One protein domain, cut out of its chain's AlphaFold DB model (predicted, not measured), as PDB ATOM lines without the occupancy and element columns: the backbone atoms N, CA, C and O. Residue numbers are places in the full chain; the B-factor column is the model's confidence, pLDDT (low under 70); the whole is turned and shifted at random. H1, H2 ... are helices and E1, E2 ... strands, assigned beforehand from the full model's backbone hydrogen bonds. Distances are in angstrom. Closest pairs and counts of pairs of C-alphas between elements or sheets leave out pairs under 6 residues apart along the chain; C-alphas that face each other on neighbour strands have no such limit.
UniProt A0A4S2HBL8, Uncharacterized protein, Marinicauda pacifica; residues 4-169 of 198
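What this domain is: This is residues 4 to 169 of the 198 residues of an uncharacterized protein of Marinicauda pacifica (UniProt A0A4S2HBL8). A small strand end and a helical end meet at H4, near the middle: on one side lie the hairpin E1 and E2 and the pair E3 and E4, bridged by residues 48 to 49, and on the other H2 and H5 pack on H1, which H4 crosses. H3 lies off to one side and touches no helix, and the long loop of residues 24 to 57 lies at the strand end. The 166 printed residues run E1 E2 E3 H1 H2 E4 H3 H4 H5, mixed, with under half in named elements and both sheets antiparallel. The whole is compact, radius of gyration of the C-alphas 16.0 A, spanning 46 by 33 by 28 A.

How they stand to each other: E1, residues 9 to 15, and E2, residues 18 to 23, form an antiparallel hairpin, with N 12 and O 20 2.9 A apart. E3, residues 58 to 61, is antiparallel to E4, residues 98 to 101, with N 60 and O 99 2.9 A apart. The hub H1, residues 64 to 73, touches H2, residues 82 to 92, at a steep tilt of 48 degrees, opposite ways, closest at C-alphas Ala 66 and Ala 92, 5.3 A. H3, residues 105 to 115, is close but not clearly touching H4, residues 132 to 147: C-alphas Ile 115 and Pro 132 are closest, 8.0 A. H4 touches H1 about perpendicular, at 77 degrees, closest at C-alphas Met 68 and Gly 141, 3.8 A. The closest C-alphas of E4 and H4, Ala 98 and Ala 137, are 6.7 A apart. H5, residues 153 to 160, touches H1 at a shallow tilt of 12 degrees, the same way, closest at C-alphas Ala 65 and Arg 155, 5.8 A. In the five helices every O i to N i+4 pair is within hydrogen-bond range.

Where its parts are: E1 begins at C-alpha 9 (12.165, 3.159, -33.515) and is 16.6 A long; H4, 22.1 A, begins at C-alpha 132 (16.665, 29.700, -33.655). H5 ends at C-alpha 160 (31.773, 15.415, -17.470).

The domain as a whole: The two farthest C-alphas, Glu 33 and Gly 165, are 51.6 A apart. The printed part has no cut; the links E2 to E3 and H3 to H4 are long. Residues 31 to 38 and 166 to 167 have pLDDT under 70.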
ATOM      1  N   ILE A   4       8.893   7.593 -40.239       91.38
ATOM      2  CA  ILE A   4       9.556   6.876 -39.132       91.38
ATOM      3  C   ILE A   4       8.841   5.575 -38.728       91.38
ATOM      4  O   ILE A   4       9.501   4.628 -38.305       91.38
ATOM      5  N   ASP A   5       7.520   5.476 -38.924       91.31
ATOM      6  CA  ASP A   5       6.731   4.283 -38.586       91.31
ATOM      7  C   ASP A   5       7.089   3.069 -39.453       91.31
ATOM      8  O   ASP A   5       6.792   1.931 -39.081       91.31
ATOM      9  N   SER A   6       7.753   3.301 -40.589       92.06
ATOM     10  CA  SER A   6       8.240   2.246 -41.483       92.06
ATOM     11  C   SER A   6       9.473   1.519 -40.939       92.06
ATOM     12  O   SER A   6       9.830   0.470 -41.471       92.06
ATOM     13  N   TYR A   7      10.108   2.050 -39.889       93.56
ATOM     14  CA  TYR A   7      11.349   1.532 -39.318       93.56
ATOM     15  C   TYR A   7      11.192   1.252 -37.819       93.56
ATOM     16  O   TYR A   7      10.425   1.944 -37.140       93.56
ATOM     17  N   PRO A   8      11.903   0.259 -37.261       95.44
ATOM     18  CA  PRO A   8      12.073   0.098 -35.825       95.44
ATOM     19  C   PRO A   8      12.586   1.387 -35.169       95.44
ATOM     20  O   PRO A   8      13.646   1.901 -35.526       95.44
ATOM     21  N   HIS A   9      11.844   1.915 -34.203       94.81
ATOM     22  CA  HIS A   9      12.165   3.159 -33.515       94.81
ATOM     23  C   HIS A   9      11.564   3.190 -32.105       94.81
ATOM     24  O   HIS A   9      10.539   2.568 -31.822       94.81
ATOM     25  N   GLU A  10      12.177   3.964 -31.221       93.50
ATOM     26  CA  GLU A  10      11.690   4.208 -29.863       93.50
ATOM     27  C   GLU A  10      11.319   5.679 -29.666       93.50
ATOM     28  O   GLU A  10      11.931   6.579 -30.246       93.50
ATOM     29  N   LEU A  11      10.314   5.935 -28.827       94.25
ATOM     30  CA  LEU A  11       9.990   7.281 -28.370       94.25
ATOM     31  C   LEU A  11      10.960   7.686 -27.256       94.25
ATOM     32  O   LEU A  11      10.989   7.063 -26.190       94.25
ATOM     33  N   VAL A  12      11.700   8.773 -27.478       94.81
ATOM     34  CA  VAL A  12      12.653   9.333 -26.506       94.81
ATOM     35  C   VAL A  12      12.122  10.586 -25.808       94.81
ATOM     36  O   VAL A  12      12.654  11.010 -24.789       94.81
ATOM     37  N   GLY A  13      11.053  11.197 -26.309       95.12
ATOM     38  CA  GLY A  13      10.495  12.373 -25.659       95.12
ATOM     39  C   GLY A  13       9.484  13.122 -26.499       95.12
ATOM     40  O   GLY A  13       9.061  12.662 -27.557       95.12
ATOM     41  N   TYR A  14       9.129  14.306 -26.015       94.94
ATOM     42  CA  TYR A  14       8.277  15.254 -26.714       94.94
ATOM     43  C   TYR A  14       8.913  16.641 -26.702       94.94
ATOM     44  O   TYR A  14       9.199  17.186 -25.637       94.94
ATOM     45  N   PHE A  15       9.106  17.212 -27.887       95.50
ATOM     46  CA  PHE A  15       9.465  18.607 -28.097       95.50
ATOM     47  C   PHE A  15       8.180  19.431 -28.212       95.50
ATOM     48  O   PHE A  15       7.572  19.545 -29.282       95.50
ATOM     49  N   GLY A  16       7.704  19.931 -27.072       92.56
ATOM     50  CA  GLY A  16       6.355  20.487 -26.965       92.56
ATOM     51  C   GLY A  16       5.311  19.411 -27.302       92.56
ATOM     52  O   GLY A  16       5.316  18.357 -26.669       92.56
ATOM     53  N   PRO A  17       4.425  19.616 -28.295       91.31
ATOM     54  CA  PRO A  17       3.468  18.602 -28.725       91.31
ATOM     55  C   PRO A  17       4.043  17.604 -29.747       91.31
ATOM     56  O   PRO A  17       3.318  16.714 -30.187       91.31
ATOM     57  N   VAL A  18       5.296  17.769 -30.188       93.75
ATOM     58  CA  VAL A  18       5.873  16.975 -31.282       93.75
ATOM     59  C   VAL A  18       6.695  15.818 -30.708       93.75
ATOM     60  O   VAL A  18       7.596  16.071 -29.908       93.75
ATOM     61  N   PRO A  19       6.422  14.558 -31.081       94.25
ATOM     62  CA  PRO A  19       7.191  13.425 -30.585       94.25
ATOM     63  C   PRO A  19       8.633  13.467 -31.095       94.25
ATOM     64  O   PRO A  19       8.918  13.998 -32.169       94.25
ATOM     65  N   VAL A  20       9.537  12.903 -30.302       96.50
ATOM     66  CA  VAL A  20      10.948  12.751 -30.636       96.50
ATOM     67  C   VAL A  20      11.304  11.283 -30.557       96.50
ATOM     68  O   VAL A  20      11.018  10.622 -29.554       96.50
ATOM     69  N   TYR A  21      11.934  10.785 -31.611       96.19
ATOM     70  CA  TYR A  21      12.249   9.377 -31.775       96.19
ATOM     71  C   TYR A  21      13.740   9.149 -31.958       96.19
ATOM     72  O   TYR A  21      14.458  10.005 -32.479       96.19
ATOM     73  N   ARG A  22      14.178   7.950 -31.582       96.06
ATOM     74  CA  ARG A  22      15.470   7.390 -31.967       96.06
ATOM     75  C   ARG A  22      15.224   6.164 -32.843       96.06
ATOM     76  O   ARG A  22      14.456   5.288 -32.435       96.06
ATOM     77  N   PRO A  23      15.838   6.072 -34.028       96.19
ATOM     78  CA  PRO A  23      15.744   4.861 -34.823       96.19
ATOM     79  C   PRO A  23      16.601   3.748 -34.198       96.19
ATOM     80  O   PRO A  23      17.672   3.999 -33.643       96.19
ATOM     81  N   LEU A  24      16.120   2.509 -34.284       95.69
ATOM     82  CA  LEU A  24      16.831   1.314 -33.809       95.69
ATOM     83  C   LEU A  24      17.647   0.638 -34.924       95.69
ATOM     84  O   LEU A  24      18.408  -0.291 -34.660       95.69
ATOM     85  N   GLU A  25      17.520   1.130 -36.156       96.19
ATOM     86  CA  GLU A  25      18.344   0.782 -37.311       96.19
ATOM     87  C   GLU A  25      18.616   2.024 -38.166       96.19
ATOM     88  O   GLU A  25      17.900   3.017 -38.073       96.19
ATOM     89  N   ASP A  26      19.663   1.994 -38.990       96.19
ATOM     90  CA  ASP A  26      19.993   3.137 -39.840       96.19
ATOM     91  C   ASP A  26      18.949   3.300 -40.955       96.19
ATOM     92  O   ASP A  26      18.743   2.411 -41.782       96.19
ATOM     93  N   ILE A  27      18.328   4.476 -41.005       94.31
ATOM     94  CA  ILE A  27      17.367   4.865 -42.032       94.31
ATOM     95  C   ILE A  27      18.147   5.485 -43.197       94.31
ATOM     96  O   ILE A  27      18.776   6.535 -43.016       94.31
ATOM     97  N   PRO A  28      18.110   4.886 -44.400       89.00
ATOM     98  CA  PRO A  28      18.911   5.346 -45.535       89.00
ATOM     99  C   PRO A  28      18.428   6.687 -46.111       89.00
ATOM    100  O   PRO A  28      19.210   7.397 -46.745       89.00
ATOM    101  N   GLY A  29      17.156   7.033 -45.879       83.12
ATOM    102  CA  GLY A  29      16.463   8.135 -46.550       83.12
ATOM    103  C   GLY A  29      16.212   7.851 -48.034       83.12
ATOM    104  O   GLY A  29      16.658   6.834 -48.571       83.12
ATOM    105  N   PHE A  30      15.514   8.762 -48.709       72.31
ATOM    106  CA  PHE A  30      15.319   8.696 -50.157       72.31
ATOM    107  C   PHE A  30      16.125   9.785 -50.870       72.31
ATOM    108  O   PHE A  30      16.093  10.963 -50.521       72.31
ATOM    109  N   VAL A  31      16.883   9.385 -51.893       59.09
ATOM    110  CA  VAL A  31      17.555  10.305 -52.819       59.09
ATOM    111  C   VAL A  31      17.002  10.009 -54.204       59.09
ATOM    112  O   VAL A  31      17.258   8.935 -54.744       59.09
ATOM    113  N   THR A  32      16.236  10.938 -54.778       56.84
ATOM    114  CA  THR A  32      15.759  10.795 -56.161       56.84
ATOM    115  C   THR A  32      16.696  11.500 -57.142       56.84
ATOM    116  O   THR A  32      17.469  12.385 -56.766       56.84
ATOM    117  N   GLU A  33      16.614  11.124 -58.422       51.91
ATOM    118  CA  GLU A  33      17.418  11.693 -59.517       51.91
ATOM    119  C   GLU A  33      17.220  13.213 -59.690       51.91
ATOM    120  O   GLU A  33      18.099  13.895 -60.216       51.91
ATOM    121  N   THR A  34      16.092  13.759 -59.222       53.22
ATOM    122  CA  THR A  34      15.752  15.192 -59.279       53.22
ATOM    123  C   THR A  34      16.057  15.955 -57.988       53.22
ATOM    124  O   THR A  34      15.805  17.158 -57.917       53.22
ATOM    125  N   GLY A  35      16.601  15.283 -56.972       55.44
ATOM    126  CA  GLY A  35      16.783  15.827 -55.629       55.44
ATOM    127  C   GLY A  35      15.925  15.129 -54.574       55.44
ATOM    128  O   GLY A  35      15.259  14.130 -54.822       55.44
ATOM    129  N   TRP A  36      16.021  15.628 -53.352       57.03
ATOM    130  CA  TRP A  36      15.506  15.004 -52.136       57.03
ATOM    131  C   TRP A  36      13.986  15.221 -51.967       57.03
ATOM    132  O   TRP A  36      13.529  16.334 -52.218       57.03
ATOM    133  N   ASP A  37      13.202  14.205 -51.575       60.53
ATOM    134  CA  ASP A  37      11.725  14.202 -51.706       60.53
ATOM    135  C   ASP A  37      10.916  14.444 -50.416       60.53
ATOM    136  O   ASP A  37       9.709  14.662 -50.498       60.53
ATOM    137  N   GLY A  38      11.543  14.455 -49.237       64.06
ATOM    138  CA  GLY A  38      10.834  14.661 -47.965       64.06
ATOM    139  C   GLY A  38      11.232  13.703 -46.839       64.06
ATOM    140  O   GLY A  38      11.066  14.060 -45.670       64.06
ATOM    141  N   ASP A  39      11.831  12.552 -47.164       82.38
ATOM    142  CA  ASP A  39      12.076  11.452 -46.216       82.38
ATOM    143  C   ASP A  39      13.533  11.282 -45.751       82.38
ATOM    144  O   ASP A  39      14.420  10.895 -46.515       82.38
ATOM    145  N   PHE A  40      13.769  11.558 -44.459       89.62
ATOM    146  CA  PHE A  40      15.090  11.752 -43.833       89.62
ATOM    147  C   PHE A  40      15.990  10.511 -43.833       89.62
ATOM    148  O   PHE A  40      15.535   9.385 -43.651       89.62
ATOM    149  N   ALA A  41      17.300  10.732 -43.957       91.88
ATOM    150  CA  ALA A  41      18.279   9.762 -43.481       91.88
ATOM    151  C   ALA A  41      18.492   9.996 -41.979       91.88
ATOM    152  O   ALA A  41      18.596  11.145 -41.546       91.88
ATOM    153  N   CYS A  42      18.532   8.931 -41.183       94.38
ATOM    154  CA  CYS A  42      18.732   9.033 -39.738       94.38
ATOM    155  C   CYS A  42      19.429   7.779 -39.224       94.38
ATOM    156  O   CYS A  42      18.926   6.671 -39.385       94.38
ATOM    157  N   ARG A  43      20.605   7.950 -38.632       96.06
ATOM    158  CA  ARG A  43      21.388   6.856 -38.058       96.06
ATOM    159  C   ARG A  43      20.973   6.571 -36.616       96.06
ATOM    160  O   ARG A  43      20.390   7.417 -35.943       96.06
ATOM    161  N   THR A  44      21.347   5.402 -36.112       96.69
ATOM    162  CA  THR A  44      21.093   4.976 -34.717       96.69
ATOM    163  C   THR A  44      21.765   5.842 -33.639       96.69
ATOM    164  O   THR A  44      21.363   5.805 -32.469       96.69
ATOM    165  N   ASP A  45      22.766   6.644 -34.018       96.75
ATOM    166  CA  ASP A  45      23.411   7.670 -33.185       96.75
ATOM    167  C   ASP A  45      22.723   9.044 -33.277       96.75
ATOM    168  O   ASP A  45      23.245  10.026 -32.766       96.75
ATOM    169  N   GLN A  46      21.553   9.143 -33.910       97.38
ATOM    170  CA  GLN A  46      20.809  10.389 -34.108       97.38
ATOM    171  C   GLN A  46      19.393  10.288 -33.525       97.38
ATOM    172  O   GLN A  46      18.907   9.217 -33.165       97.38
ATOM    173  N   ILE A  47      18.721  11.435 -33.426       97.50
ATOM    174  CA  ILE A  47      17.303  11.525 -33.057       97.50
ATOM    175  C   ILE A  47      16.563  12.395 -34.062       97.50
ATOM    176  O   ILE A  47      17.161  13.252 -34.716       97.50
ATOM    177  N   VAL A  48      15.251  12.207 -34.149       96.31
ATOM    178  CA  VAL A  48      14.368  12.978 -35.020       96.31
ATOM    179  C   VAL A  48      13.209  13.569 -34.228       96.31
ATOM    180  O   VAL A  48      12.563  12.870 -33.454       96.31
ATOM    181  N   ILE A  49      12.946  14.861 -34.415       95.88
ATOM    182  CA  ILE A  49      11.729  15.537 -33.960       95.88
ATOM    183  C   ILE A  49      10.696  15.443 -35.081       95.88
ATOM    184  O   ILE A  49      10.985  15.817 -36.220       95.88
ATOM    185  N   GLY A  50       9.491  14.987 -34.759       92.25
ATOM    186  CA  GLY A  50       8.473  14.666 -35.753       92.25
ATOM    187  C   GLY A  50       8.742  13.304 -36.380       92.25
ATOM    188  O   GLY A  50       9.360  12.447 -35.756       92.25
ATOM    189  N   GLY A  51       8.262  13.084 -37.600       77.50
ATOM    190  CA  GLY A  51       8.266  11.735 -38.172       77.50
ATOM    191  C   GLY A  51       8.411  11.647 -39.684       77.50
ATOM    192  O   GLY A  51       8.401  10.534 -40.196       77.50
ATOM    193  N   GLY A  52       8.602  12.764 -40.395       79.69
ATOM    194  CA  GLY A  52       8.829  12.782 -41.848       79.69
ATOM    195  C   GLY A  52       7.523  12.833 -42.640       79.69
ATOM    196  O   GLY A  52       6.503  13.285 -42.117       79.69
ATOM    197  N   SER A  53       7.530  12.397 -43.902       71.62
ATOM    198  CA  SER A  53       6.316  12.436 -44.726       71.62
ATOM    199  C   SER A  53       5.124  11.718 -44.057       71.62
ATOM    200  O   SER A  53       5.284  10.839 -43.207       71.62
ATOM    201  N   GLY A  54       3.901  12.144 -44.398       72.06
ATOM    202  CA  GLY A  54       2.645  11.536 -43.941       72.06
ATOM    203  C   GLY A  54       1.872  12.327 -42.878       72.06
ATOM    204  O   GLY A  54       0.674  12.532 -43.052       72.06
ATOM    205  N   GLU A  55       2.524  12.796 -41.805       76.19
ATOM    206  CA  GLU A  55       1.848  13.567 -40.736       76.19
ATOM    207  C   GLU A  55       2.496  14.921 -40.463       76.19
ATOM    208  O   GLU A  55       1.818  15.946 -40.486       76.19
ATOM    209  N   ARG A  56       3.800  14.930 -40.169       81.62
ATOM    210  CA  ARG A  56       4.571  16.140 -39.877       81.62
ATOM    211  C   ARG A  56       6.017  15.961 -40.318       81.62
ATOM    212  O   ARG A  56       6.604  14.934 -39.963       81.62
ATOM    213  N   PRO A  57       6.617  16.972 -40.964       89.25
ATOM    214  CA  PRO A  57       7.984  16.874 -41.441       89.25
ATOM    215  C   PRO A  57       8.980  16.631 -40.302       89.25
ATOM    216  O   PRO A  57       8.692  16.855 -39.122       89.25
ATOM    217  N   GLY A  58      10.156  16.121 -40.660       92.38
ATOM    218  CA  GLY A  58      11.162  15.671 -39.702       92.38
ATOM    219  C   GLY A  58      12.254  16.708 -39.471       92.38
ATOM    220  O   GLY A  58      12.680  17.394 -40.396       92.38
ATOM    221  N   THR A  59      12.756  16.805 -38.244       95.50
ATOM    222  CA  THR A  59      14.018  17.499 -37.952       95.50
ATOM    223  C   THR A  59      14.995  16.526 -37.318       95.50
ATOM    224  O   THR A  59      14.764  16.091 -36.194       95.50
ATOM    225  N   VAL A  60      16.075  16.177 -38.015       96.50
ATOM    226  CA  VAL A  60      17.080  15.228 -37.510       96.50
ATOM    227  C   VAL A  60      18.215  15.981 -36.840       96.50
ATOM    228  O   VAL A  60      18.766  16.922 -37.412       96.50
ATOM    229  N   LEU A  61      18.604  15.531 -35.651       97.81
ATOM    230  CA  LEU A  61      19.853  15.915 -35.011       97.81
ATOM    231  C   LEU A  61      21.013  15.161 -35.672       97.81
ATOM    232  O   LEU A  61      21.380  14.071 -35.245       97.81
ATOM    233  N   GLU A  62      21.597  15.735 -36.724       96.00
ATOM    234  CA  GLU A  62      22.646  15.070 -37.504       96.00
ATOM    235  C   GLU A  62      23.960  14.910 -36.726       96.00
ATOM    236  O   GLU A  62      24.743  13.992 -36.998       96.00
ATOM    237  N   ARG A  63      24.235  15.830 -35.789       97.56
ATOM    238  CA  ARG A  63      25.526  15.929 -35.089       97.56
ATOM    239  C   ARG A  63      25.359  16.122 -33.576       97.56
ATOM    240  O   ARG A  63      25.602  17.224 -33.076       97.56
ATOM    241  N   PRO A  64      25.016  15.058 -32.826       98.00
ATOM    242  CA  PRO A  64      24.811  15.133 -31.377       98.00
ATOM    243  C   PRO A  64      26.013  15.704 -30.610       98.00
ATOM    244  O   PRO A  64      25.840  16.570 -29.757       98.00
ATOM    245  N   ALA A  65      27.244  15.309 -30.963       97.44
ATOM    246  CA  ALA A  65      28.458  15.826 -30.319       97.44
ATOM    247  C   ALA A  65      28.621  17.352 -30.474       97.44
ATOM    248  O   ALA A  65      29.029  18.032 -29.532       97.44
ATOM    249  N   ALA A  66      28.257  17.894 -31.641       97.62
ATOM    250  CA  ALA A  66      28.294  19.332 -31.899       97.62
ATOM    251  C   ALA A  66      27.183  20.070 -31.138       97.62
ATOM    252  O   ALA A  66      27.414  21.156 -30.618       97.62
ATOM    253  N   ALA A  67      25.999  19.466 -31.008       97.88
ATOM    254  CA  ALA A  67      24.915  20.017 -30.199       97.88
ATOM    255  C   ALA A  67      25.296  20.095 -28.714       97.88
ATOM    256  O   ALA A  67      25.101  21.126 -28.073       97.88
ATOM    257  N   MET A  68      25.918  19.044 -28.173       96.81
ATOM    258  CA  MET A  68      26.459  19.057 -26.809       96.81
ATOM    259  C   MET A  68      27.536  20.136 -26.629       96.81
ATOM    260  O   MET A  68      27.585  20.783 -25.584       96.81
ATOM    261  N   ALA A  69      28.373  20.368 -27.645       96.31
ATOM    262  CA  ALA A  69      29.336  21.465 -27.635       96.31
ATOM    263  C   ALA A  69      28.636  22.838 -27.598       96.31
ATOM    264  O   ALA A  69      29.016  23.678 -26.784       96.31
ATOM    265  N   CYS A  70      27.582  23.051 -28.398       95.31
ATOM    266  CA  CYS A  70      26.744  24.259 -28.333       95.31
ATOM    267  C   CYS A  70      26.163  24.472 -26.932       95.31
ATOM    268  O   CYS A  70      26.254  25.569 -26.386       95.31
ATOM    269  N   PHE A  71      25.603  23.424 -26.326       94.75
ATOM    270  CA  PHE A  71      25.082  23.492 -24.963       94.75
ATOM    271  C   PHE A  71      26.164  23.900 -23.954       94.75
ATOM    272  O   PHE A  71      25.956  24.818 -23.165       94.75
ATOM    273  N   ALA A  72      27.333  23.263 -24.003       94.69
ATOM    274  CA  ALA A  72      28.404  23.524 -23.048       94.69
ATOM    275  C   ALA A  72      29.032  24.919 -23.189       94.69
ATOM    276  O   ALA A  72      29.484  25.490 -22.199       94.69
ATOM    277  N   LEU A  73      29.062  25.477 -24.403       93.50
ATOM    278  CA  LEU A  73      29.523  26.846 -24.642       93.50
ATOM    279  C   LEU A  73      28.598  27.893 -24.010       93.50
ATOM    280  O   LEU A  73      29.100  28.889 -23.494       93.50
ATOM    281  N   GLU A  74      27.288  27.636 -24.027       89.94
ATOM    282  CA  GLU A  74      26.232  28.528 -23.531       89.94
ATOM    283  C   GLU A  74      25.881  28.309 -22.049       89.94
ATOM    284  O   GLU A  74      25.015  28.997 -21.505       89.94
ATOM    285  N   HIS A  75      26.502  27.342 -21.369       89.06
ATOM    286  CA  HIS A  75      26.127  26.966 -20.009       89.06
ATOM    287  C   HIS A  75      27.279  27.155 -19.008       89.06
ATOM    288  O   HIS A  75      28.313  26.496 -19.088       89.06
ATOM    289  N   ASP A  76      27.059  27.978 -17.977       87.50
ATOM    290  CA  ASP A  76      28.070  28.334 -16.958       87.50
ATOM    291  C   ASP A  76      28.498  27.169 -16.041       87.50
ATOM    292  O   ASP A  76      29.429  27.279 -15.238       87.50
ATOM    293  N   GLY A  77      27.807  26.034 -16.152       89.25
ATOM    294  CA  GLY A  77      28.121  24.795 -15.440       89.25
ATOM    295  C   GLY A  77      29.387  24.080 -15.924       89.25
ATOM    296  O   GLY A  77      29.818  23.145 -15.249       89.25
ATOM    297  N   PHE A  78      29.991  24.511 -17.038       92.62
ATOM    298  CA  PHE A  78      31.204  23.905 -17.594       92.62
ATOM    299  C   PHE A  78      32.419  24.836 -17.513       92.62
ATOM    300  O   PHE A  78      32.411  25.959 -18.018       92.62
ATOM    301  N   ASP A  79      33.505  24.334 -16.926       93.44
ATOM    302  CA  ASP A  79      34.802  25.008 -16.853       93.44
ATOM    303  C   ASP A  79      35.705  24.639 -18.032       93.44
ATOM    304  O   ASP A  79      36.692  23.915 -17.890       93.44
ATOM    305  N   LEU A  80      35.324  25.065 -19.235       94.56
ATOM    306  CA  LEU A  80      36.065  24.713 -20.445       94.56
ATOM    307  C   LEU A  80      37.357  25.544 -20.559       94.56
ATOM    308  O   LEU A  80      37.259  26.775 -20.627       94.56
ATOM    309  N   PRO A  81      38.542  24.912 -20.679       95.69
ATOM    310  CA  PRO A  81      39.773  25.611 -21.038       95.69
ATOM    311  C   PRO A  81      39.642  26.310 -22.396       95.69
ATOM    312  O   PRO A  81      38.946  25.809 -23.282       95.69
ATOM    313  N   ASP A  82      40.372  27.407 -22.607       96.25
ATOM    314  CA  ASP A  82      40.287  28.207 -23.842       96.25
ATOM    315  C   ASP A  82      40.517  27.387 -25.120       96.25
ATOM    316  O   ASP A  82      39.829  27.576 -26.123       96.25
ATOM    317  N   SER A  83      41.447  26.425 -25.081       94.88
ATOM    318  CA  SER A  83      41.715  25.527 -26.211       94.88
ATOM    319  C   SER A  83      40.513  24.648 -26.559       94.88
ATOM    320  O   SER A  83      40.218  24.444 -27.738       94.88
ATOM    321  N   LEU A  84      39.797  24.157 -25.546       95.50
ATOM    322  CA  LEU A  84      38.611  23.330 -25.726       95.50
ATOM    323  C   LEU A  84      37.418  24.173 -26.173       95.50
ATOM    324  O   LEU A  84      36.702  23.788 -27.095       95.50
ATOM    325  N   ARG A  85      37.256  25.366 -25.589       96.25
ATOM    326  CA  ARG A  85      36.251  26.348 -26.005       96.25
ATOM    327  C   ARG A  85      36.392  26.695 -27.489       96.25
ATOM    328  O   ARG A  85      35.403  26.643 -28.216       96.25
ATOM    329  N   ALA A  86      37.610  26.969 -27.956       96.62
ATOM    330  CA  ALA A  86      37.877  27.243 -29.367       96.62
ATOM    331  C   ALA A  86      37.560  26.035 -30.270       96.62
ATOM    332  O   ALA A  86      36.968  26.197 -31.338       96.62
ATOM    333  N   ALA A  87      37.903  24.817 -29.838       96.12
ATOM    334  CA  ALA A  87      37.571  23.597 -30.574       96.12
ATOM    335  C   ALA A  87      36.050  23.383 -30.680       96.12
ATOM    336  O   ALA A  87      35.550  23.036 -31.751       96.12
ATOM    337  N   TYR A  88      35.311  23.641 -29.601       96.12
ATOM    338  CA  TYR A  88      33.852  23.537 -29.573       96.12
ATOM    339  C   TYR A  88      33.196  24.586 -30.460       96.12
ATOM    340  O   TYR A  88      32.294  24.253 -31.218       96.12
ATOM    341  N   GLN A  89      33.680  25.831 -30.430       95.00
ATOM    342  CA  GLN A  89      33.202  26.886 -31.325       95.00
ATOM    343  C   GLN A  89      33.425  26.507 -32.793       95.00
ATOM    344  O   GLN A  89      32.525  26.659 -33.617       95.00
ATOM    345  N   ALA A  90      34.595  25.951 -33.120       94.94
ATOM    346  CA  ALA A  90      34.893  25.475 -34.467       94.94
ATOM    347  C   ALA A  90      34.018  24.281 -34.886       94.94
ATOM    348  O   ALA A  90      33.707  24.129 -36.067       94.94
ATOM    349  N   GLU A  91      33.625  23.413 -33.953       93.25
ATOM    350  CA  GLU A  91      32.717  22.304 -34.239       93.25
ATOM    351  C   GLU A  91      31.264  22.763 -34.414       93.25
ATOM    352  O   GLU A  91      30.617  22.342 -35.380       93.25
ATOM    353  N   ALA A  92      30.787  23.620 -33.511       90.19
ATOM    354  CA  ALA A  92      29.456  24.218 -33.507       90.19
ATOM    355  C   ALA A  92      29.219  25.106 -34.738       90.19
ATOM    356  O   ALA A  92      28.136  25.103 -35.313       90.19
ATOM    357  N   GLY A  93      30.257  25.810 -35.200       89.38
ATOM    358  CA  GLY A  93      30.206  26.636 -36.408       89.38
ATOM    359  C   GLY A  93      30.086  25.844 -37.716       89.38
ATOM    360  O   GLY A  93      29.866  26.433 -38.773       89.38
ATOM    361  N   LYS A  94      30.220  24.513 -37.684       88.50
ATOM    362  CA  LYS A  94      29.972  23.667 -38.856       88.50
ATOM    363  C   LYS A  94      28.476  23.354 -38.915       88.50
ATOM    364  O   LYS A  94      27.979  22.599 -38.085       88.50
ATOM    365  N   ALA A  95      27.777  23.889 -39.909       81.31
ATOM    366  CA  ALA A  95      26.362  23.610 -40.137       81.31
ATOM    367  C   ALA A  95      26.137  22.439 -41.124       81.31
ATOM    368  O   ALA A  95      26.994  22.195 -41.979       81.31
ATOM    369  N   PRO A  96      24.977  21.755 -41.058       89.00
ATOM    370  CA  PRO A  96      23.970  21.859 -39.999       89.00
ATOM    371  C   PRO A  96      24.256  20.914 -38.820       89.00
ATOM    372  O   PRO A  96      24.884  19.868 -38.970       89.00
ATOM    373  N   ILE A  97      23.794  21.306 -37.630       96.50
ATOM    374  CA  ILE A  97      23.754  20.435 -36.441       96.50
ATOM    375  C   ILE A  97      22.432  19.669 -36.404       96.50
ATOM    376  O   ILE A  97      22.427  18.462 -36.172       96.50
ATOM    377  N   ALA A  98      21.332  20.374 -36.670       96.12
ATOM    378  CA  ALA A  98      20.015  19.811 -36.909       96.12
ATOM    379  C   ALA A  98      19.537  20.220 -38.307       96.12
ATOM    380  O   ALA A  98      19.764  21.359 -38.726       96.12
ATOM    381  N   ARG A  99      18.900  19.299 -39.031       94.38
ATOM    382  CA  ARG A  99      18.403  19.532 -40.390       94.38
ATOM    383  C   ARG A  99      16.906  19.284 -40.472       94.38
ATOM    384  O   ARG A  99      16.420  18.254 -40.013       94.38
ATOM    385  N   HIS A 100      16.206  20.225 -41.096       93.00
ATOM    386  CA  HIS A 100      14.790  20.127 -41.430       93.00
ATOM    387  C   HIS A 100      14.596  19.394 -42.759       93.00
ATOM    388  O   HIS A 100      15.297  19.664 -43.737       93.00
ATOM    389  N   TYR A 101      13.632  18.485 -42.788       91.12
ATOM    390  CA  TYR A 101      13.364  17.575 -43.889       91.12
ATOM    391  C   TYR A 101      11.872  17.550 -44.207       91.12
ATOM    392  O   TYR A 101      11.061  17.281 -43.322       91.12
ATOM    393  N   GLY A 102      11.523  17.834 -45.465       87.69
ATOM    394  CA  GLY A 102      10.129  17.943 -45.903       87.69
ATOM    395  C   GLY A 102       9.434  19.224 -45.433       87.69
ATOM    396  O   GLY A 102       8.216  19.248 -45.378       87.69
ATOM    397  N   PHE A 103      10.195  20.258 -45.056       89.44
ATOM    398  CA  PHE A 103       9.643  21.556 -44.674       89.44
ATOM    399  C   PHE A 103       9.430  22.420 -45.917       89.44
ATOM    400  O   PHE A 103      10.388  22.735 -46.629       89.44
ATOM    401  N   ASP A 104       8.199  22.857 -46.132       89.06
ATOM    402  CA  ASP A 104       7.865  23.978 -46.989       89.06
ATOM    403  C   ASP A 104       7.779  25.292 -46.181       89.06
ATOM    404  O   ASP A 104       8.173  25.381 -45.010       89.06
ATOM    405  N   ALA A 105       7.322  26.367 -46.829       91.44
ATOM    406  CA  ALA A 105       7.213  27.678 -46.195       91.44
ATOM    407  C   ALA A 105       6.213  27.710 -45.020       91.44
ATOM    408  O   ALA A 105       6.457  28.412 -44.035       91.44
ATOM    409  N   GLU A 106       5.105  26.974 -45.115       92.75
ATOM    410  CA  GLU A 106       4.107  26.844 -44.055       92.75
ATOM    411  C   GLU A 106       4.680  26.054 -42.878       92.75
ATOM    412  O   GLU A 106       4.555  26.498 -41.734       92.75
ATOM    413  N   GLU A 107       5.393  24.952 -43.122       91.94
ATOM    414  CA  GLU A 107       5.986  24.191 -42.018       91.94
ATOM    415  C   GLU A 107       7.146  24.918 -41.342       91.94
ATOM    416  O   GLU A 107       7.278  24.854 -40.116       91.94
ATOM    417  N   HIS A 108       7.936  25.691 -42.090       93.31
ATOM    418  CA  HIS A 108       8.908  26.601 -41.487       93.31
ATOM    419  C   HIS A 108       8.232  27.650 -40.595       93.31
ATOM    420  O   HIS A 108       8.704  27.898 -39.481       93.31
ATOM    421  N   ALA A 109       7.111  28.233 -41.030       94.88
ATOM    422  CA  ALA A 109       6.354  29.183 -40.219       94.88
ATOM    423  C   ALA A 109       5.745  28.520 -38.969       94.88
ATOM    424  O   ALA A 109       5.831  29.072 -37.869       94.88
ATOM    425  N   ALA A 110       5.186  27.316 -39.110       93.44
ATOM    426  CA  ALA A 110       4.610  26.555 -38.007       93.44
ATOM    427  C   ALA A 110       5.670  26.158 -36.968       93.44
ATOM    428  O   ALA A 110       5.440  26.299 -35.766       93.44
ATOM    429  N   PHE A 111       6.851  25.720 -37.407       94.25
ATOM    430  CA  PHE A 111       7.966  25.426 -36.509       94.25
ATOM    431  C   PHE A 111       8.484  26.691 -35.818       94.25
ATOM    432  O   PHE A 111       8.694  26.688 -34.606       94.25
ATOM    433  N   ALA A 112       8.611  27.803 -36.548       95.06
ATOM    434  CA  ALA A 112       9.010  29.088 -35.978       95.06
ATOM    435  C   ALA A 112       8.018  29.599 -34.914       95.06
ATOM    436  O   ALA A 112       8.439  30.235 -33.941       95.06
ATOM    437  N   ALA A 113       6.723  29.318 -35.084       95.44
ATOM    438  CA  ALA A 113       5.691  29.596 -34.092       95.44
ATOM    439  C   ALA A 113       5.780  28.640 -32.891       95.44
ATOM    440  O   ALA A 113       5.703  29.090 -31.749       95.44
ATOM    441  N   LEU A 114       5.996  27.341 -33.131       94.75
ATOM    442  CA  LEU A 114       6.144  26.332 -32.080       94.75
ATOM    443  C   LEU A 114       7.285  26.681 -31.122       94.75
ATOM    444  O   LEU A 114       7.075  26.683 -29.908       94.75
ATOM    445  N   ILE A 115       8.470  27.008 -31.648       95.88
ATOM    446  CA  ILE A 115       9.633  27.293 -30.799       95.88
ATOM    447  C   ILE A 115       9.434  28.534 -29.923       95.88
ATOM    448  O   ILE A 115      10.067  28.633 -28.883       95.88
ATOM    449  N   ARG A 116       8.540  29.455 -30.305       95.88
ATOM    450  CA  ARG A 116       8.189  30.665 -29.540       95.88
ATOM    451  C   ARG A 116       6.946  30.490 -28.663       95.88
ATOM    452  O   ARG A 116       6.509  31.446 -28.031       95.88
ATOM    453  N   SER A 117       6.334  29.309 -28.669       93.62
ATOM    454  CA  SER A 117       5.072  29.067 -27.973       93.62
ATOM    455  C   SER A 117       5.276  28.677 -26.511       93.62
ATOM    456  O   SER A 117       6.240  27.994 -26.171       93.62
ATOM    457  N   ASP A 118       4.281  28.983 -25.674       89.50
ATOM    458  CA  ASP A 118       4.204  28.542 -24.270       89.50
ATOM    459  C   ASP A 118       4.034  27.015 -24.110       89.50
ATOM    460  O   ASP A 118       3.956  26.499 -22.996       89.50
ATOM    461  N   GLY A 119       3.948  26.270 -25.219       84.88
ATOM    462  CA  GLY A 119       3.971  24.808 -25.211       84.88
ATOM    463  C   GLY A 119       5.356  24.226 -24.915       84.88
ATOM    464  O   GLY A 119       5.462  23.033 -24.630       84.88
ATOM    465  N   LEU A 120       6.406  25.047 -24.981       91.56
ATOM    466  CA  LEU A 120       7.757  24.694 -24.562       91.56
ATOM    467  C   LEU A 120       8.058  25.269 -23.182       91.56
ATOM    468  O   LEU A 120       7.653  26.381 -22.857       91.56
ATOM    469  N   LEU A 121       8.814  24.518 -22.380       90.38
ATOM    470  CA  LEU A 121       9.203  24.970 -21.047       90.38
ATOM    471  C   LEU A 121      10.144  26.180 -21.114       90.38
ATOM    472  O   LEU A 121      10.001  27.100 -20.314       90.38
ATOM    473  N   ASN A 122      11.077  26.191 -22.072       92.50
ATOM    474  CA  ASN A 122      11.951  27.330 -22.339       92.50
ATOM    475  C   ASN A 122      11.889  27.688 -23.831       92.50
ATOM    476  O   ASN A 122      12.749  27.244 -24.603       92.50
ATOM    477  N   PRO A 123      10.876  28.476 -24.241       94.06
ATOM    478  CA  PRO A 123      10.709  28.920 -25.619       94.06
ATOM    479  C   PRO A 123      11.915  29.728 -26.109       94.06
ATOM    480  O   PRO A 123      12.671  30.313 -25.329       94.06
ATOM    481  N   PHE A 124      12.079  29.787 -27.422       94.88
ATOM    482  CA  PHE A 124      13.002  30.695 -28.076       94.88
ATOM    483  C   PHE A 124      12.512  32.140 -27.940       94.88
ATOM    484  O   PHE A 124      11.373  32.458 -28.284       94.88
ATOM    485  N   TYR A 125      13.413  33.019 -27.509       88.69
ATOM    486  CA  TYR A 125      13.230  34.464 -27.516       88.69
ATOM    487  C   TYR A 125      14.376  35.093 -28.299       88.69
ATOM    488  O   TYR A 125      15.531  34.694 -28.127       88.69
ATOM    489  N   ASP A 126      14.058  36.071 -29.146       84.38
ATOM    490  CA  ASP A 126      15.066  36.753 -29.950       84.38
ATOM    491  C   ASP A 126      16.076  37.472 -29.034       84.38
ATOM    492  O   ASP A 126      15.708  38.204 -28.110       84.38
ATOM    493  N   GLY A 127      17.364  37.256 -29.294       78.75
ATOM    494  CA  GLY A 127      18.476  37.866 -28.573       78.75
ATOM    495  C   GLY A 127      19.596  38.257 -29.537       78.75
ATOM    496  O   GLY A 127      19.636  37.749 -30.656       78.75
ATOM    497  N   PRO A 128      20.509  39.156 -29.132       75.62
ATOM    498  CA  PRO A 128      21.549  39.680 -30.020       75.62
ATOM    499  C   PRO A 128      22.478  38.593 -30.581       75.62
ATOM    500  O   PRO A 128      22.904  38.707 -31.726       75.62
ATOM    501  N   ASP A 129      22.729  37.528 -29.812       80.75
ATOM    502  CA  ASP A 129      23.712  36.490 -30.145       80.75
ATOM    503  C   ASP A 129      23.103  35.078 -30.276       80.75
ATOM    504  O   ASP A 129      23.830  34.101 -30.445       80.75
ATOM    505  N   LEU A 130      21.770  34.945 -30.208       86.62
ATOM    506  CA  LEU A 130      21.088  33.646 -30.225       86.62
ATOM    507  C   LEU A 130      20.113  33.545 -31.400       86.62
ATOM    508  O   LEU A 130      19.095  34.235 -31.440       86.62
ATOM    509  N   THR A 131      20.405  32.642 -32.336       91.81
ATOM    510  CA  THR A 131      19.506  32.311 -33.451       91.81
ATOM    511  C   THR A 131      18.622  31.107 -33.106       91.81
ATOM    512  O   THR A 131      18.985  30.326 -32.217       91.81
ATOM    513  N   PRO A 132      17.490  30.900 -33.808       93.62
ATOM    514  CA  PRO A 132      16.665  29.700 -33.655       93.62
ATOM    515  C   PRO A 132      17.450  28.391 -33.797       93.62
ATOM    516  O   PRO A 132      17.233  27.452 -33.035       93.62
ATOM    517  N   GLU A 133      18.387  28.332 -34.743       93.06
ATOM    518  CA  GLU A 133      19.195  27.146 -35.031       93.06
ATOM    519  C   GLU A 133      20.165  26.848 -33.886       93.06
ATOM    520  O   GLU A 133      20.266  25.703 -33.445       93.06
ATOM    521  N   THR A 134      20.844  27.877 -33.367       92.31
ATOM    522  CA  THR A 134      21.750  27.732 -32.221       92.31
ATOM    523  C   THR A 134      20.975  27.386 -30.955       92.31
ATOM    524  O   THR A 134      21.373  26.481 -30.230       92.31
ATOM    525  N   TRP A 135      19.827  28.027 -30.709       94.94
ATOM    526  CA  TRP A 135      18.949  27.677 -29.589       94.94
ATOM    527  C   TRP A 135      18.478  26.221 -29.671       94.94
ATOM    528  O   TRP A 135      18.544  25.507 -28.670       94.94
ATOM    529  N   LEU A 136      18.069  25.754 -30.856       96.25
ATOM    530  CA  LEU A 136      17.653  24.367 -31.060       96.25
ATOM    531  C   LEU A 136      18.827  23.412 -30.819       96.25
ATOM    532  O   LEU A 136      18.665  22.412 -30.121       96.25
ATOM    533  N   ALA A 137      20.016  23.733 -31.333       96.19
ATOM    534  CA  ALA A 137      21.226  22.947 -31.113       96.19
ATOM    535  C   ALA A 137      21.590  22.853 -29.623       96.19
ATOM    536  O   ALA A 137      21.842  21.754 -29.137       96.19
ATOM    537  N   CYS A 138      21.566  23.960 -28.876       94.94
ATOM    538  CA  CYS A 138      21.803  23.945 -27.431       94.94
ATOM    539  C   CYS A 138      20.723  23.148 -26.686       94.94
ATOM    540  O   CYS A 138      21.041  22.354 -25.804       94.94
ATOM    541  N   SER A 139      19.454  23.314 -27.070       96.00
ATOM    542  CA  SER A 139      18.329  22.607 -26.461       96.00
ATOM    543  C   SER A 139      18.418  21.093 -26.651       96.00
ATOM    544  O   SER A 139      18.148  20.338 -25.719       96.00
ATOM    545  N   LEU A 140      18.783  20.640 -27.849       97.56
ATOM    546  CA  LEU A 140      18.987  19.221 -28.129       97.56
ATOM    547  C   LEU A 140      20.287  18.713 -27.506       97.56
ATOM    548  O   LEU A 140      20.316  17.609 -26.979       97.56
ATOM    549  N   GLY A 141      21.343  19.525 -27.497       97.06
ATOM    550  CA  GLY A 141      22.617  19.202 -26.862       97.06
ATOM    551  C   GLY A 141      22.499  18.943 -25.366       97.06
ATOM    552  O   GLY A 141      23.101  17.996 -24.865       97.06
ATOM    553  N   GLU A 142      21.689  19.737 -24.668       96.06
ATOM    554  CA  GLU A 142      21.368  19.503 -23.261       96.06
ATOM    555  C   GLU A 142      20.668  18.157 -23.061       96.06
ATOM    556  O   GLU A 142      21.059  17.382 -22.188       96.06
ATOM    557  N   PHE A 143      19.661  17.859 -23.887       96.69
ATOM    558  CA  PHE A 143      18.943  16.589 -23.829       96.69
ATOM    559  C   PHE A 143      19.877  15.397 -24.073       96.69
ATOM    560  O   PHE A 143      19.869  14.443 -23.297       96.69
ATOM    561  N   VAL A 144      20.729  15.473 -25.097       97.06
ATOM    562  CA  VAL A 144      21.722  14.431 -25.384       97.06
ATOM    563  C   VAL A 144      22.679  14.265 -24.206       97.06
ATOM    564  O   VAL A 144      22.861  13.151 -23.730       97.06
ATOM    565  N   TYR A 145      23.244  15.351 -23.675       95.44
ATOM    566  CA  TYR A 145      24.162  15.271 -22.536       95.44
ATOM    567  C   TYR A 145      23.511  14.641 -21.294       95.44
ATOM    568  O   TYR A 145      24.124  13.797 -20.642       95.44
ATOM    569  N   ALA A 146      22.279  15.042 -20.970       93.00
ATOM    570  CA  ALA A 146      21.619  14.658 -19.727       93.00
ATOM    571  C   ALA A 146      20.908  13.295 -19.786       93.00
ATOM    572  O   ALA A 146      20.858  12.597 -18.773       93.00
ATOM    573  N   ALA A 147      20.329  12.933 -20.935       93.56
ATOM    574  CA  ALA A 147      19.430  11.783 -21.061       93.56
ATOM    575  C   ALA A 147      19.879  10.742 -22.096       93.56
ATOM    576  O   ALA A 147      19.519   9.577 -21.946       93.56
ATOM    577  N   MET A 148      20.667  11.120 -23.109       95.69
ATOM    578  CA  MET A 148      21.122  10.208 -24.171       95.69
ATOM    579  C   MET A 148      22.625  10.351 -24.483       95.69
ATOM    580  O   MET A 148      23.006  10.596 -25.634       95.69
ATOM    581  N   PRO A 149      23.517  10.234 -23.478       96.19
ATOM    582  CA  PRO A 149      24.951  10.455 -23.677       96.19
ATOM    583  C   PRO A 149      25.585   9.429 -24.627       96.19
ATOM    584  O   PRO A 149      26.665   9.668 -25.161       96.19
ATOM    585  N   ASP A 150      24.922   8.297 -24.860       96.94
ATOM    586  CA  ASP A 150      25.342   7.243 -25.779       96.94
ATOM    587  C   ASP A 150      25.286   7.652 -27.259       96.94
ATOM    588  O   ASP A 150      25.948   7.017 -28.076       96.94
ATOM    589  N   LEU A 151      24.582   8.735 -27.613       97.56
ATOM    590  CA  LEU A 151      24.617   9.291 -28.973       97.56
ATOM    591  C   LEU A 151      25.945  10.000 -29.288       97.56
ATOM    592  O   LEU A 151      26.287  10.213 -30.448       97.56
ATOM    593  N   ALA A 152      26.708  10.390 -28.262       97.62
ATOM    594  CA  ALA A 152      28.039  10.975 -28.405       97.62
ATOM    595  C   ALA A 152      28.895  10.702 -27.149       97.62
ATOM    596  O   ALA A 152      29.242  11.635 -26.413       97.62
ATOM    597  N   PRO A 153      29.270   9.432 -26.897       97.56
ATOM    598  CA  PRO A 153      29.827   9.003 -25.615       97.56
ATOM    599  C   PRO A 153      31.158   9.683 -25.292       97.56
ATOM    600  O   PRO A 153      31.383  10.085 -24.150       97.56
ATOM    601  N   ASP A 154      32.012   9.893 -26.296       97.19
ATOM    602  CA  ASP A 154      33.299  10.570 -26.115       97.19
ATOM    603  C   ASP A 154      33.117  12.038 -25.702       97.19
ATOM    604  O   ASP A 154      33.799  12.522 -24.796       97.19
ATOM    605  N   ARG A 155      32.149  12.742 -26.309       96.19
ATOM    606  CA  ARG A 155      31.829  14.134 -25.958       96.19
ATOM    607  C   ARG A 155      31.199  14.218 -24.572       96.19
ATOM    608  O   ARG A 155      31.551  15.112 -23.805       96.19
ATOM    609  N   ALA A 156      30.309  13.288 -24.227       96.12
ATOM    610  CA  ALA A 156      29.714  13.212 -22.894       96.12
ATOM    611  C   ALA A 156      30.785  12.999 -21.815       96.12
ATOM    612  O   ALA A 156      30.830  13.732 -20.823       96.12
ATOM    613  N   ALA A 157      31.690  12.044 -22.043       96.19
ATOM    614  CA  ALA A 157      32.789  11.741 -21.136       96.19
ATOM    615  C   ALA A 157      33.783  12.904 -21.001       96.19
ATOM    616  O   ALA A 157      34.332  13.109 -19.918       96.19
ATOM    617  N   GLU A 158      34.030  13.663 -22.071       95.75
ATOM    618  CA  GLU A 158      34.865  14.862 -22.013       95.75
ATOM    619  C   GLU A 158      34.197  15.979 -21.203       95.75
ATOM    620  O   GLU A 158      34.819  16.506 -20.282       95.75
ATOM    621  N   LEU A 159      32.927  16.295 -21.479       93.75
ATOM    622  CA  LEU A 159      32.179  17.336 -20.766       93.75
ATOM    623  C   LEU A 159      32.073  17.069 -19.266       93.75
ATOM    624  O   LEU A 159      32.257  17.987 -18.469       93.75
ATOM    625  N   ALA A 160      31.852  15.813 -18.873       93.19
ATOM    626  CA  ALA A 160      31.773  15.415 -17.470       93.19
ATOM    627  C   ALA A 160      33.046  15.754 -16.666       93.19
ATOM    628  O   ALA A 160      32.979  15.941 -15.455       93.19
ATOM    629  N   ARG A 161      34.214  15.875 -17.316       94.19
ATOM    630  CA  ARG A 161      35.475  16.256 -16.646       94.19
ATOM    631  C   ARG A 161      35.530  17.732 -16.265       94.19
ATOM    632  O   ARG A 161      36.318  18.094 -15.396       94.19
ATOM    633  N   PHE A 162      34.731  18.564 -16.927       93.62
ATOM    634  CA  PHE A 162      34.714  20.014 -16.752       93.62
ATOM    635  C   PHE A 162      33.446  20.502 -16.043       93.62
ATOM    636  O   PHE A 162      33.236  21.707 -15.918       93.62
ATOM    637  N   GLU A 163      32.595  19.592 -15.572       90.94
ATOM    638  CA  GLU A 163      31.369  19.928 -14.853       90.94
ATOM    639  C   GLU A 163      31.687  20.490 -13.454       90.94
ATOM    640  O   GLU A 163      32.363  19.852 -12.646       90.94
ATOM    641  N   ARG A 164      31.190  21.693 -13.135       83.25
ATOM    642  CA  ARG A 164      31.452  22.380 -11.851       83.25
ATOM    643  C   ARG A 164      30.517  21.966 -10.701       83.25
ATOM    644  O   ARG A 164      30.559  22.569  -9.629       83.25
ATOM    645  N   GLY A 165      29.645  20.979 -10.889       76.50
ATOM    646  CA  GLY A 165      28.630  20.610  -9.901       76.50
ATOM    647  C   GLY A 165      27.448  19.914 -10.553       76.50
ATOM    648  O   GLY A 165      27.650  19.101 -11.434       76.50
ATOM    649  N   ARG A 166      26.217  20.217 -10.125       68.75
ATOM    650  CA  ARG A 166      25.030  19.813 -10.889       68.75
ATOM    651  C   ARG A 166      24.792  20.849 -11.977       68.75
ATOM    652  O   ARG A 166      24.431  21.978 -11.648       68.75
ATOM    653  N   VAL A 167      24.965  20.473 -13.239       69.94
ATOM    654  CA  VAL A 167      24.470  21.273 -14.364       69.94
ATOM    655  C   VAL A 167      22.954  21.409 -14.228       69.94
ATOM    656  O   VAL A 167      22.212  20.427 -14.241       69.94
ATOM    657  N   HIS A 168      22.497  22.637 -13.995       70.75
ATOM    658  CA  HIS A 168      21.075  22.943 -14.001       70.75
ATOM    659  C   HIS A 168      20.563  22.918 -15.436       70.75
ATOM    660  O   HIS A 168      21.283  23.262 -16.363       70.75
ATOM    661  N   THR A 169      19.311  22.516 -15.621       72.62
ATOM    662  CA  THR A 169      18.722  22.509 -16.956       72.62
ATOM    663  C   THR A 169      18.344  23.932 -17.374       72.62
ATOM    664  O   THR A 169      17.558  24.573 -16.671       72.62
TER     665      THR A 169